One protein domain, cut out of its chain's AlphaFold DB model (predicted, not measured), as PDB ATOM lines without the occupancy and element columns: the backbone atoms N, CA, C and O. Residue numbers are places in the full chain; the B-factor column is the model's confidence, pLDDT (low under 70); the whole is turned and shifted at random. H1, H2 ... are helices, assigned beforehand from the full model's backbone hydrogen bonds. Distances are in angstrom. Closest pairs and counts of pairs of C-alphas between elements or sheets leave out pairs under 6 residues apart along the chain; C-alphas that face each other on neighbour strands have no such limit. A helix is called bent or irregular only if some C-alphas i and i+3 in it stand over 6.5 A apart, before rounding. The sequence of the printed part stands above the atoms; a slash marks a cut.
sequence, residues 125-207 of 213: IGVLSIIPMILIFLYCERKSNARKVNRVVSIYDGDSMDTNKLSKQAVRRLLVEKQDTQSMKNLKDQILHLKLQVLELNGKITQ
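What this domain is: This is residues 125 to 207 of the 213 residues of an uncharacterized protein of Rhabditophanes sp. KR3021 (UniProt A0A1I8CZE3). Two long helices, H1 and H2, meet near the turn that joins them and spread apart from there as a narrow V, an open helical hairpin. H2 is the longer arm and makes the long axis; the arms stick out freely from the meeting place, H1 with residues 125 to 144 and H2 with residues 177 to 207. The printed part has 83 residues, with two named helices in the order H1, H2 and no named strand, and its class is all helix. It is extended, with a radius of gyration of the C-alphas of 20.4 A and spans of 71 by 27 by 15 A.

How they stand to each other: Start at Ile 125 and follow H1, residues 125 to 156; a tight link of 5 residues then leads to H2, residues 162 to 207. The two helices form a hairpin and run opposite ways at a shallow tilt of 33 degrees, only just short of steep. Look near the link for where they touch: H1 touches H2 with residues 149 to 156 alone, and H2 touches H1 with residues 164 to 172 alone. The closest C-alphas, those of Val 153 and Lys 168, are 6.4 A apart, while the helix centres are 16.0 A apart. Along the backbones, O i to N i+4 pairs are within hydrogen-bond range in 25 of 28 cases in H1 and 41 of 42 in H2.

Where its parts are: Find C-alpha 125 at (-29.503, -39.804, 26.884); from there H1 runs 48.4 A to C-alpha 156 at (-48.512, -17.685, 65.560). H1 is neither bent nor irregular, but only just: C-alphas 129 and 132 are 6.2 A apart. H2 runs 69.2 A from C-alpha 162 to C-alpha 207 at (0.821, -26.621, 27.643). H2 is also neither bent nor irregular, but only just: C-alphas 162 and 165 are 6.3 A apart.

The domain as a whole: The two C-alphas farthest apart, those of Ser 160 and Gln 207, are 70.7 A from each other. The printed part has no cut. In the B-factor column you will find a mean pLDDT of the printed part of 74.8, with values under 70 at residues 125 to 128, 153 to 154, 156 to 168 and 202 to 207 of this model.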
ATOM      1  N   ILE A 125     -28.978 -38.784  25.963       65.75
ATOM      2  CA  ILE A 125     -29.503 -39.804  26.884       65.75
ATOM      3  C   ILE A 125     -29.037 -39.511  28.321       65.75
ATOM      4  O   ILE A 125     -29.815 -39.634  29.267       65.75
ATOM      5  N   GLY A 126     -27.813 -38.994  28.480       61.34
ATOM      6  CA  GLY A 126     -27.329 -38.482  29.764       61.34
ATOM      7  C   GLY A 126     -28.160 -37.305  30.294       61.34
ATOM      8  O   GLY A 126     -28.551 -37.303  31.457       61.34
ATOM      9  N   VAL A 127     -28.520 -36.340  29.443       65.62
ATOM     10  CA  VAL A 127     -29.345 -35.175  29.825       65.62
ATOM     11  C   VAL A 127     -30.789 -35.589  30.139       65.62
ATOM     12  O   VAL A 127     -31.366 -35.113  31.114       65.62
ATOM     13  N   LEU A 128     -31.347 -36.537  29.382       69.75
ATOM     14  CA  LEU A 128     -32.666 -37.133  29.627       69.75
ATOM     15  C   LEU A 128     -32.754 -37.833  30.989       69.75
ATOM     16  O   LEU A 128     -33.818 -37.813  31.593       69.75
ATOM     17  N   SER A 129     -31.656 -38.402  31.498       76.25
ATOM     18  CA  SER A 129     -31.623 -39.008  32.841       76.25
ATOM     19  C   SER A 129     -31.549 -37.983  33.984       76.25
ATOM     20  O   SER A 129     -32.027 -38.238  35.089       76.25
ATOM     21  N   ILE A 130     -31.003 -36.793  33.716       81.75
ATOM     22  CA  ILE A 130     -30.826 -35.726  34.710       81.75
ATOM     23  C   ILE A 130     -32.135 -34.953  34.934       81.75
ATOM     24  O   ILE A 130     -32.439 -34.566  36.063       81.75
ATOM     25  N   ILE A 131     -32.947 -34.769  33.888       84.56
ATOM     26  CA  ILE A 131     -34.219 -34.030  33.965       84.56
ATOM     27  C   ILE A 131     -35.193 -34.623  35.015       84.56
ATOM     28  O   ILE A 131     -35.686 -33.856  35.843       84.56
ATOM     29  N   PRO A 132     -35.440 -35.950  35.080       87.44
ATOM     30  CA  PRO A 132     -36.275 -36.561  36.116       87.44
ATOM     31  C   PRO A 132     -35.760 -36.309  37.535       87.44
ATOM     32  O   PRO A 132     -36.547 -35.988  38.422       87.44
ATOM     33  N   MET A 133     -34.443 -36.394  37.748       84.31
ATOM     34  CA  MET A 133     -33.837 -36.128  39.057       84.31
ATOM     35  C   MET A 133     -34.032 -34.672  39.486       84.31
ATOM     36  O   MET A 133     -34.374 -34.416  40.641       84.31
ATOM     37  N   ILE A 134     -33.900 -33.720  38.558       88.38
ATOM     38  CA  ILE A 134     -34.161 -32.300  38.827       88.38
ATOM     39  C   ILE A 134     -35.641 -32.072  39.165       88.38
ATOM     40  O   ILE A 134     -35.949 -31.379  40.133       88.38
ATOM     41  N   LEU A 135     -36.571 -32.676  38.416       89.81
ATOM     42  CA  LEU A 135     -38.007 -32.538  38.676       89.81
ATOM     43  C   LEU A 135     -38.401 -33.091  40.052       89.81
ATOM     44  O   LEU A 135     -39.143 -32.434  40.790       89.81
ATOM     45  N   ILE A 136     -37.875 -34.262  40.424       91.94
ATOM     46  CA  ILE A 136     -38.094 -34.862  41.747       91.94
ATOM     47  C   ILE A 136     -37.505 -33.965  42.839       91.94
ATOM     48  O   ILE A 136     -38.181 -33.687  43.831       91.94
ATOM     49  N   PHE A 137     -36.288 -33.452  42.646       92.62
ATOM     50  CA  PHE A 137     -35.644 -32.549  43.596       92.62
ATOM     51  C   PHE A 137     -36.475 -31.277  43.837       92.62
ATOM     52  O   PHE A 137     -36.792 -30.958  44.985       92.62
ATOM     53  N   LEU A 138     -36.916 -30.601  42.769       89.44
ATOM     54  CA  LEU A 138     -37.745 -29.393  42.862       89.44
ATOM     55  C   LEU A 138     -39.102 -29.668  43.530       89.44
ATOM     56  O   LEU A 138     -39.597 -28.853  44.315       89.44
ATOM     57  N   TYR A 139     -39.713 -30.825  43.252       93.44
ATOM     58  CA  TYR A 139     -40.950 -31.244  43.911       93.44
ATOM     59  C   TYR A 139     -40.746 -31.463  45.419       93.44
ATOM     60  O   TYR A 139     -41.517 -30.952  46.243       93.44
ATOM     61  N   CYS A 140     -39.682 -32.176  45.795       91.12
ATOM     62  CA  CYS A 140     -39.312 -32.417  47.186       91.12
ATOM     63  C   CYS A 140     -39.045 -31.108  47.941       91.12
ATOM     64  O   CYS A 140     -39.515 -30.944  49.074       91.12
ATOM     65  N   GLU A 141     -38.353 -30.159  47.311       87.19
ATOM     66  CA  GLU A 141     -38.042 -28.861  47.902       87.19
ATOM     67  C   GLU A 141     -39.308 -28.029  48.154       87.19
ATOM     68  O   GLU A 141     -39.533 -27.576  49.283       87.19
ATOM     69  N   ARG A 142     -40.206 -27.919  47.164       85.00
ATOM     70  CA  ARG A 142     -41.499 -27.223  47.329       85.00
ATOM     71  C   ARG A 142     -42.303 -27.788  48.498       85.00
ATOM     72  O   ARG A 142     -42.807 -27.030  49.332       85.00
ATOM     73  N   LYS A 143     -42.388 -29.117  48.613       87.81
ATOM     74  CA  LYS A 143     -43.116 -29.786  49.705       87.81
ATOM     75  C   LYS A 143     -42.428 -29.610  51.063       87.81
ATOM     76  O   LYS A 143     -43.099 -29.558  52.094       87.81
ATOM     77  N   SER A 144     -41.099 -29.539  51.101       84.69
ATOM     78  CA  SER A 144     -40.344 -29.238  52.324       84.69
ATOM     79  C   SER A 144     -40.610 -27.808  52.804       84.69
ATOM     80  O   SER A 144     -40.938 -27.588  53.971       84.69
ATOM     81  N   ASN A 145     -40.578 -26.840  51.889       80.38
ATOM     82  CA  ASN A 145     -40.800 -25.433  52.207       80.38
ATOM     83  C   ASN A 145     -42.241 -25.139  52.632       80.38
ATOM     84  O   ASN A 145     -42.446 -24.437  53.621       80.38
ATOM     85  N   ALA A 146     -43.237 -25.758  51.993       76.75
ATOM     86  CA  ALA A 146     -44.629 -25.667  52.440       76.75
ATOM     87  C   ALA A 146     -44.803 -26.129  53.902       76.75
ATOM     88  O   ALA A 146     -45.522 -25.498  54.676       76.75
ATOM     89  N   ARG A 147     -44.085 -27.186  54.313       78.38
ATOM     90  CA  ARG A 147     -44.088 -27.671  55.704       78.38
ATOM     91  C   ARG A 147     -43.393 -26.710  56.669       78.38
ATOM     92  O   ARG A 147     -43.850 -26.562  57.798       78.38
ATOM     93  N   LYS A 148     -42.306 -26.047  56.255       80.62
ATOM     94  CA  LYS A 148     -41.641 -25.014  57.074       80.62
ATOM     95  C   LYS A 148     -42.568 -23.822  57.317       80.62
ATOM     96  O   LYS A 148     -42.724 -23.422  58.462       80.62
ATOM     97  N   VAL A 149     -43.236 -23.330  56.271       76.31
ATOM     98  CA  VAL A 149     -44.210 -22.232  56.385       76.31
ATOM     99  C   VAL A 149     -45.347 -22.616  57.328       76.31
ATOM    100  O   VAL A 149     -45.653 -21.857  58.237       76.31
ATOM    101  N   ASN A 150     -45.940 -23.802  57.159       77.44
ATOM    102  CA  ASN A 150     -47.050 -24.233  58.012       77.44
ATOM    103  C   ASN A 150     -46.644 -24.381  59.488       77.44
ATOM    104  O   ASN A 150     -47.442 -24.024  60.344       77.44
ATOM    105  N   ARG A 151     -45.414 -24.832  59.790       76.62
ATOM    106  CA  ARG A 151     -44.896 -24.886  61.173       76.62
ATOM    107  C   ARG A 151     -44.720 -23.505  61.798       76.62
ATOM    108  O   ARG A 151     -45.016 -23.333  62.973       76.62
ATOM    109  N   VAL A 152     -44.228 -22.534  61.028       76.50
ATOM    110  CA  VAL A 152     -44.084 -21.154  61.516       76.50
ATOM    111  C   VAL A 152     -45.463 -20.545  61.755       76.50
ATOM    112  O   VAL A 152     -45.693 -19.997  62.820       76.50
ATOM    113  N   VAL A 153     -46.401 -20.712  60.821       69.38
ATOM    114  CA  VAL A 153     -47.780 -20.210  60.961       69.38
ATOM    115  C   VAL A 153     -48.473 -20.803  62.192       69.38
ATOM    116  O   VAL A 153     -49.021 -20.044  62.978       69.38
ATOM    117  N   SER A 154     -48.351 -22.114  62.437       68.94
ATOM    118  CA  SER A 154     -48.972 -22.753  63.609       68.94
ATOM    119  C   SER A 154     -48.438 -22.266  64.961       68.94
ATOM    120  O   SER A 154     -49.103 -22.453  65.971       68.94
ATOM    121  N   ILE A 155     -47.247 -21.657  65.005       71.44
ATOM    122  CA  ILE A 155     -46.703 -21.044  66.230       71.44
ATOM    123  C   ILE A 155     -47.356 -19.674  66.498       71.44
ATOM    124  O   ILE A 155     -47.458 -19.266  67.649       71.44
ATOM    125  N   TYR A 156     -47.834 -18.984  65.456       62.03
ATOM    126  CA  TYR A 156     -48.512 -17.685  65.560       62.03
ATOM    127  C   TYR A 156     -50.047 -17.792  65.652       62.03
ATOM    128  O   TYR A 156     -50.699 -16.800  65.955       62.03
ATOM    129  N   ASP A 157     -50.626 -18.981  65.444       57.22
ATOM    130  CA  ASP A 157     -52.079 -19.242  65.484       57.22
ATOM    131  C   ASP A 157     -52.723 -19.085  66.885       57.22
ATOM    132  O   ASP A 157     -53.927 -19.288  67.035       57.22
ATOM    133  N   GLY A 158     -51.954 -18.710  67.913       57.81
ATOM    134  CA  GLY A 158     -52.455 -18.451  69.266       57.81
ATOM    135  C   GLY A 158     -53.166 -17.105  69.461       57.81
ATOM    136  O   GLY A 158     -53.698 -16.887  70.545       57.81
ATOM    137  N   ASP A 159     -53.192 -16.212  68.461       56.12
ATOM    138  CA  ASP A 159     -53.708 -14.847  68.637       56.12
ATOM    139  C   ASP A 159     -54.485 -14.329  67.400       56.12
ATOM    140  O   ASP A 159     -53.906 -13.838  66.434       56.12
ATOM    141  N   SER A 160     -55.826 -14.408  67.447       54.31
ATOM    142  CA  SER A 160     -56.836 -13.824  66.522       54.31
ATOM    143  C   SER A 160     -56.848 -14.261  65.027       54.31
ATOM    144  O   SER A 160     -55.833 -14.383  64.352       54.31
ATOM    145  N   MET A 161     -58.045 -14.503  64.461       54.25
ATOM    146  CA  MET A 161     -58.226 -15.124  63.126       54.25
ATOM    147  C   MET A 161     -58.032 -14.193  61.906       54.25
ATOM    148  O   MET A 161     -57.740 -14.702  60.821       54.25
ATOM    149  N   ASP A 162     -58.147 -12.864  62.039       56.50
ATOM    150  CA  ASP A 162     -58.051 -11.925  60.897       56.50
ATOM    151  C   ASP A 162     -56.611 -11.474  60.577       56.50
ATOM    152  O   ASP A 162     -56.250 -11.286  59.411       56.50
ATOM    153  N   THR A 163     -55.731 -11.406  61.580       54.12
ATOM    154  CA  THR A 163     -54.279 -11.180  61.402       54.12
ATOM    155  C   THR A 163     -53.603 -12.353  60.683       54.12
ATOM    156  O   THR A 163     -52.553 -12.203  60.053       54.12
ATOM    157  N   ASN A 164     -54.236 -13.524  60.717       57.56
ATOM    158  CA  ASN A 164     -53.679 -14.805  60.317       57.56
ATOM    159  C   ASN A 164     -53.467 -14.936  58.793       57.56
ATOM    160  O   ASN A 164     -52.409 -15.364  58.317       57.56
ATOM    161  N   LYS A 165     -54.426 -14.469  57.980       58.19
ATOM    162  CA  LYS A 165     -54.278 -14.449  56.508       58.19
ATOM    163  C   LYS A 165     -53.177 -13.488  56.063       58.19
ATOM    164  O   LYS A 165     -52.393 -13.833  55.174       58.19
ATOM    165  N   LEU A 166     -53.102 -12.316  56.699       62.53
ATOM    166  CA  LEU A 166     -52.127 -11.272  56.388       62.53
ATOM    167  C   LEU A 166     -50.707 -11.688  56.814       62.53
ATOM    168  O   LEU A 166     -49.772 -11.589  56.020       62.53
ATOM    169  N   SER A 167     -50.572 -12.270  58.011       67.06
ATOM    170  CA  SER A 167     -49.347 -12.879  58.551       67.06
ATOM    171  C   SER A 167     -48.810 -13.984  57.638       67.06
ATOM    172  O   SER A 167     -47.663 -13.938  57.188       67.06
ATOM    173  N   LYS A 168     -49.661 -14.939  57.249       65.00
ATOM    174  CA  LYS A 168     -49.278 -16.050  56.368       65.00
ATOM    175  C   LYS A 168     -48.796 -15.573  55.001       65.00
ATOM    176  O   LYS A 168     -47.893 -16.177  54.417       65.00
ATOM    177  N   GLN A 169     -49.384 -14.498  54.477       72.69
ATOM    178  CA  GLN A 169     -48.986 -13.922  53.197       72.69
ATOM    179  C   GLN A 169     -47.680 -13.119  53.311       72.69
ATOM    180  O   GLN A 169     -46.824 -13.252  52.436       72.69
ATOM    181  N   ALA A 170     -47.479 -12.369  54.399       74.19
ATOM    182  CA  ALA A 170     -46.240 -11.645  54.682       74.19
ATOM    183  C   ALA A 170     -45.051 -12.595  54.914       74.19
ATOM    184  O   ALA A 170     -44.002 -12.441  54.289       74.19
ATOM    185  N   VAL A 171     -45.238 -13.648  55.716       72.12
ATOM    186  CA  VAL A 171     -44.217 -14.679  55.968       72.12
ATOM    187  C   VAL A 171     -43.854 -15.422  54.680       72.12
ATOM    188  O   VAL A 171     -42.678 -15.678  54.427       72.12
ATOM    189  N   ARG A 172     -44.834 -15.722  53.814       71.00
ATOM    190  CA  ARG A 172     -44.555 -16.295  52.487       71.00
ATOM    191  C   ARG A 172     -43.706 -15.364  51.626       71.00
ATOM    192  O   ARG A 172     -42.768 -15.853  51.009       71.00
ATOM    193  N   ARG A 173     -43.995 -14.057  51.594       76.38
ATOM    194  CA  ARG A 173     -43.204 -13.087  50.813       76.38
ATOM    195  C   ARG A 173     -41.763 -12.992  51.313       76.38
ATOM    196  O   ARG A 173     -40.854 -13.124  50.506       76.38
ATOM    197  N   LEU A 174     -41.557 -12.888  52.627       78.56
ATOM    198  CA  LEU A 174     -40.216 -12.821  53.223       78.56
ATOM    199  C   LEU A 174     -39.396 -14.099  52.990       78.56
ATOM    200  O   LEU A 174     -38.183 -14.041  52.789       78.56
ATOM    201  N   LEU A 175     -40.043 -15.269  53.009       71.38
ATOM    202  CA  LEU A 175     -39.375 -16.540  52.725       71.38
ATOM    203  C   LEU A 175     -39.037 -16.703  51.239       71.38
ATOM    204  O   LEU A 175     -37.964 -17.218  50.936       71.38
ATOM    205  N   VAL A 176     -39.908 -16.246  50.333       77.44
ATOM    206  CA  VAL A 176     -39.631 -16.222  48.885       77.44
ATOM    207  C   VAL A 176     -38.473 -15.272  48.582       77.44
ATOM    208  O   VAL A 176     -37.516 -15.685  47.942       77.44
ATOM    209  N   GLU A 177     -38.482 -14.063  49.141       78.25
ATOM    210  CA  GLU A 177     -37.422 -13.069  48.941       78.25
ATOM    211  C   GLU A 177     -36.054 -13.561  49.451       78.25
ATOM    212  O   GLU A 177     -35.041 -13.463  48.749       78.25
ATOM    213  N   LYS A 178     -36.008 -14.190  50.637       79.25
ATOM    214  CA  LYS A 178     -34.776 -14.829  51.132       79.25
ATOM    215  C   LYS A 178     -34.322 -15.983  50.244       79.25
ATOM    216  O   LYS A 178     -33.120 -16.159  50.046       79.25
ATOM    217  N   GLN A 179     -35.259 -16.779  49.735       77.69
ATOM    218  CA  GLN A 179     -34.946 -17.930  48.897       77.69
ATOM    219  C   GLN A 179     -34.433 -17.509  47.513       77.69
ATOM    220  O   GLN A 179     -33.444 -18.078  47.054       77.69
ATOM    221  N   ASP A 180     -35.004 -16.483  46.886       75.31
ATOM    222  CA  ASP A 180     -34.532 -15.938  45.606       75.31
ATOM    223  C   ASP A 180     -33.123 -15.346  45.742       75.31
ATOM    224  O   ASP A 180     -32.232 -15.623  44.933       75.31
ATOM    225  N   THR A 181     -32.877 -14.620  46.837       76.56
ATOM    226  CA  THR A 181     -31.557 -14.058  47.157       76.56
ATOM    227  C   THR A 181     -30.508 -15.158  47.346       76.56
ATOM    228  O   THR A 181     -29.393 -15.058  46.827       76.56
ATOM    229  N   GLN A 182     -30.863 -16.246  48.036       79.12
ATOM    230  CA  GLN A 182     -29.971 -17.391  48.231       79.12
ATOM    231  C   GLN A 182     -29.733 -18.168  46.928       79.12
ATOM    232  O   GLN A 182     -28.605 -18.583  46.657       79.12
ATOM    233  N   SER A 183     -30.766 -18.325  46.098       76.19
ATOM    234  CA  SER A 183     -30.688 -19.001  44.796       76.19
ATOM    235  C   SER A 183     -29.753 -18.256  43.846       76.19
ATOM    236  O   SER A 183     -28.882 -18.862  43.224       76.19
ATOM    237  N   MET A 184     -29.860 -16.926  43.805       72.19
ATOM    238  CA  MET A 184     -28.964 -16.056  43.039       72.19
ATOM    239  C   MET A 184     -27.516 -16.121  43.526       72.19
ATOM    240  O   MET A 184     -26.592 -16.039  42.715       72.19
ATOM    241  N   LYS A 185     -27.299 -16.276  44.836       80.06
ATOM    242  CA  LYS A 185     -25.958 -16.419  45.412       80.06
ATOM    243  C   LYS A 185     -25.327 -17.759  45.023       80.06
ATOM    244  O   LYS A 185     -24.242 -17.771  44.454       80.06
ATOM    245  N   ASN A 186     -26.068 -18.856  45.192       83.88
ATOM    246  CA  ASN A 186     -25.623 -20.193  44.790       83.88
ATOM    247  C   ASN A 186     -25.340 -20.281  43.279       83.88
ATOM    248  O   ASN A 186     -24.358 -20.896  42.872       83.88
ATOM    249  N   LEU A 187     -26.166 -19.640  42.442       83.31
ATOM    250  CA  LEU A 187     -25.952 -19.596  40.994       83.31
ATOM    251  C   LEU A 187     -24.676 -18.821  40.628       83.31
ATOM    252  O   LEU A 187     -23.911 -19.265  39.774       83.31
ATOM    253  N   LYS A 188     -24.414 -17.682  41.285       84.88
ATOM    254  CA  LYS A 188     -23.170 -16.919  41.088       84.88
ATOM    255  C   LYS A 188     -21.938 -17.734  41.476       84.88
ATOM    256  O   LYS A 188     -20.965 -17.731  40.723       84.88
ATOM    257  N   ASP A 189     -22.002 -18.464  42.585       84.00
ATOM    258  CA  ASP A 189     -20.900 -19.308  43.054       84.00
ATOM    259  C   ASP A 189     -20.642 -20.487  42.100       84.00
ATOM    260  O   ASP A 189     -19.493 -20.774  41.760       84.00
ATOM    261  N   GLN A 190     -21.698 -21.114  41.567       84.38
ATOM    262  CA  GLN A 190     -21.570 -22.153  40.538       84.38
ATOM    263  C   GLN A 190     -20.947 -21.619  39.240       84.38
ATOM    264  O   GLN A 190     -20.062 -22.263  38.673       84.38
ATOM    265  N   ILE A 191     -21.357 -20.432  38.782       83.50
ATOM    266  CA  ILE A 191     -20.776 -19.787  37.593       83.50
ATOM    267  C   ILE A 191     -19.298 -19.449  37.825       83.50
ATOM    268  O   ILE A 191     -18.483 -19.622  36.916       83.50
ATOM    269  N   LEU A 192     -18.928 -18.990  39.024       86.00
ATOM    270  CA  LEU A 192     -17.536 -18.703  39.375       86.00
ATOM    271  C   LEU A 192     -16.678 -19.975  39.343       86.00
ATOM    272  O   LEU A 192     -15.588 -19.967  38.770       86.00
ATOM    273  N   HIS A 193     -17.198 -21.078  39.884       80.75
ATOM    274  CA  HIS A 193     -16.517 -22.370  39.868       80.75
ATOM    275  C   HIS A 193     -16.321 -22.904  38.438       80.75
ATOM    276  O   HIS A 193     -15.232 -23.350  38.080       80.75
ATOM    277  N   LEU A 194     -17.342 -22.785  37.582       82.19
ATOM    278  CA  LEU A 194     -17.251 -23.130  36.159       82.19
ATOM    279  C   LEU A 194     -16.217 -22.273  35.417       82.19
ATOM    280  O   LEU A 194     -15.439 -22.801  34.626       82.19
ATOM    281  N   LYS A 195     -16.159 -20.962  35.690       83.00
ATOM    282  CA  LYS A 195     -15.146 -20.075  35.093       83.00
ATOM    283  C   LYS A 195     -13.722 -20.491  35.465       83.00
ATOM    284  O   LYS A 195     -12.855 -20.492  34.596       83.00
ATOM    285  N   LEU A 196     -13.488 -20.871  36.723       82.50
ATOM    286  CA  LEU A 196     -12.185 -21.365  37.182       82.50
ATOM    287  C   LEU A 196     -11.798 -22.680  36.494       82.50
ATOM    288  O   LEU A 196     -10.676 -22.801  36.009       82.50
ATOM    289  N   GLN A 197     -12.735 -23.621  36.355       83.25
ATOM    290  CA  GLN A 197     -12.491 -24.883  35.646       83.25
ATOM    291  C   GLN A 197     -12.173 -24.672  34.159       83.25
ATOM    292  O   GLN A 197     -11.280 -25.327  33.622       83.25
ATOM    293  N   VAL A 198     -12.862 -23.740  33.493       77.56
ATOM    294  CA  VAL A 198     -12.581 -23.382  32.093       77.56
ATOM    295  C   VAL A 198     -11.201 -22.734  31.953       77.56
ATOM    296  O   VAL A 198     -10.475 -23.061  31.018       77.56
ATOM    297  N   LEU A 199     -10.795 -21.865  32.885       72.94
ATOM    298  CA  LEU A 199      -9.449 -21.277  32.894       72.94
ATOM    299  C   LEU A 199      -8.358 -22.340  33.091       72.94
ATOM    300  O   LEU A 199      -7.341 -22.308  32.398       72.94
ATOM    301  N   GLU A 200      -8.581 -23.307  33.981       76.94
ATOM    302  CA  GLU A 200      -7.636 -24.400  34.226       76.94
ATOM    303  C   GLU A 200      -7.525 -25.352  33.020       76.94
ATOM    304  O   GLU A 200      -6.427 -25.778  32.652       76.94
ATOM    305  N   LEU A 201      -8.650 -25.643  32.357       70.00
ATOM    306  CA  LEU A 201      -8.684 -26.399  31.102       70.00
ATOM    307  C   LEU A 201      -7.951 -25.658  29.980       70.00
ATOM    308  O   LEU A 201      -7.125 -26.264  29.299       70.00
ATOM    309  N   ASN A 202      -8.191 -24.354  29.827       66.62
ATOM    310  CA  ASN A 202      -7.502 -23.538  28.832       66.62
ATOM    311  C   ASN A 202      -5.988 -23.526  29.076       66.62
ATOM    312  O   ASN A 202      -5.240 -23.731  28.128       66.62
ATOM    313  N   GLY A 203      -5.530 -23.400  30.327       65.19
ATOM    314  CA  GLY A 203      -4.104 -23.471  30.667       65.19
ATOM    315  C   GLY A 203      -3.457 -24.832  30.368       65.19
ATOM    316  O   GLY A 203      -2.326 -24.887  29.882       65.19
ATOM    317  N   LYS A 204      -4.177 -25.940  30.595       68.06
ATOM    318  CA  LYS A 204      -3.703 -27.297  30.252       68.06
ATOM    319  C   LYS A 204      -3.625 -27.517  28.738       68.06
ATOM    320  O   LYS A 204      -2.707 -28.192  28.273       68.06
ATOM    321  N   ILE A 205      -4.537 -26.923  27.965       58.03
ATOM    322  CA  ILE A 205      -4.511 -26.969  26.495       58.03
ATOM    323  C   ILE A 205      -3.286 -26.216  25.952       58.03
ATOM    324  O   ILE A 205      -2.587 -26.766  25.105       58.03
ATOM    325  N   THR A 206      -2.949 -25.034  26.486       55.50
ATOM    326  CA  THR A 206      -1.767 -24.268  26.040       55.50
ATOM    327  C   THR A 206      -0.445 -24.993  26.306       55.50
ATOM    328  O   THR A 206       0.506 -24.852  25.537       55.50
ATOM    329  N   GLN A 207      -0.363 -25.796  27.372       56.69
ATOM    330  CA  GLN A 207       0.821 -26.621  27.643       56.69
ATOM    331  C   GLN A 207       0.926 -27.849  26.726       56.69
ATOM    332  O   GLN A 207       2.034 -28.290  26.423       56.69
TER     333      GLN A 207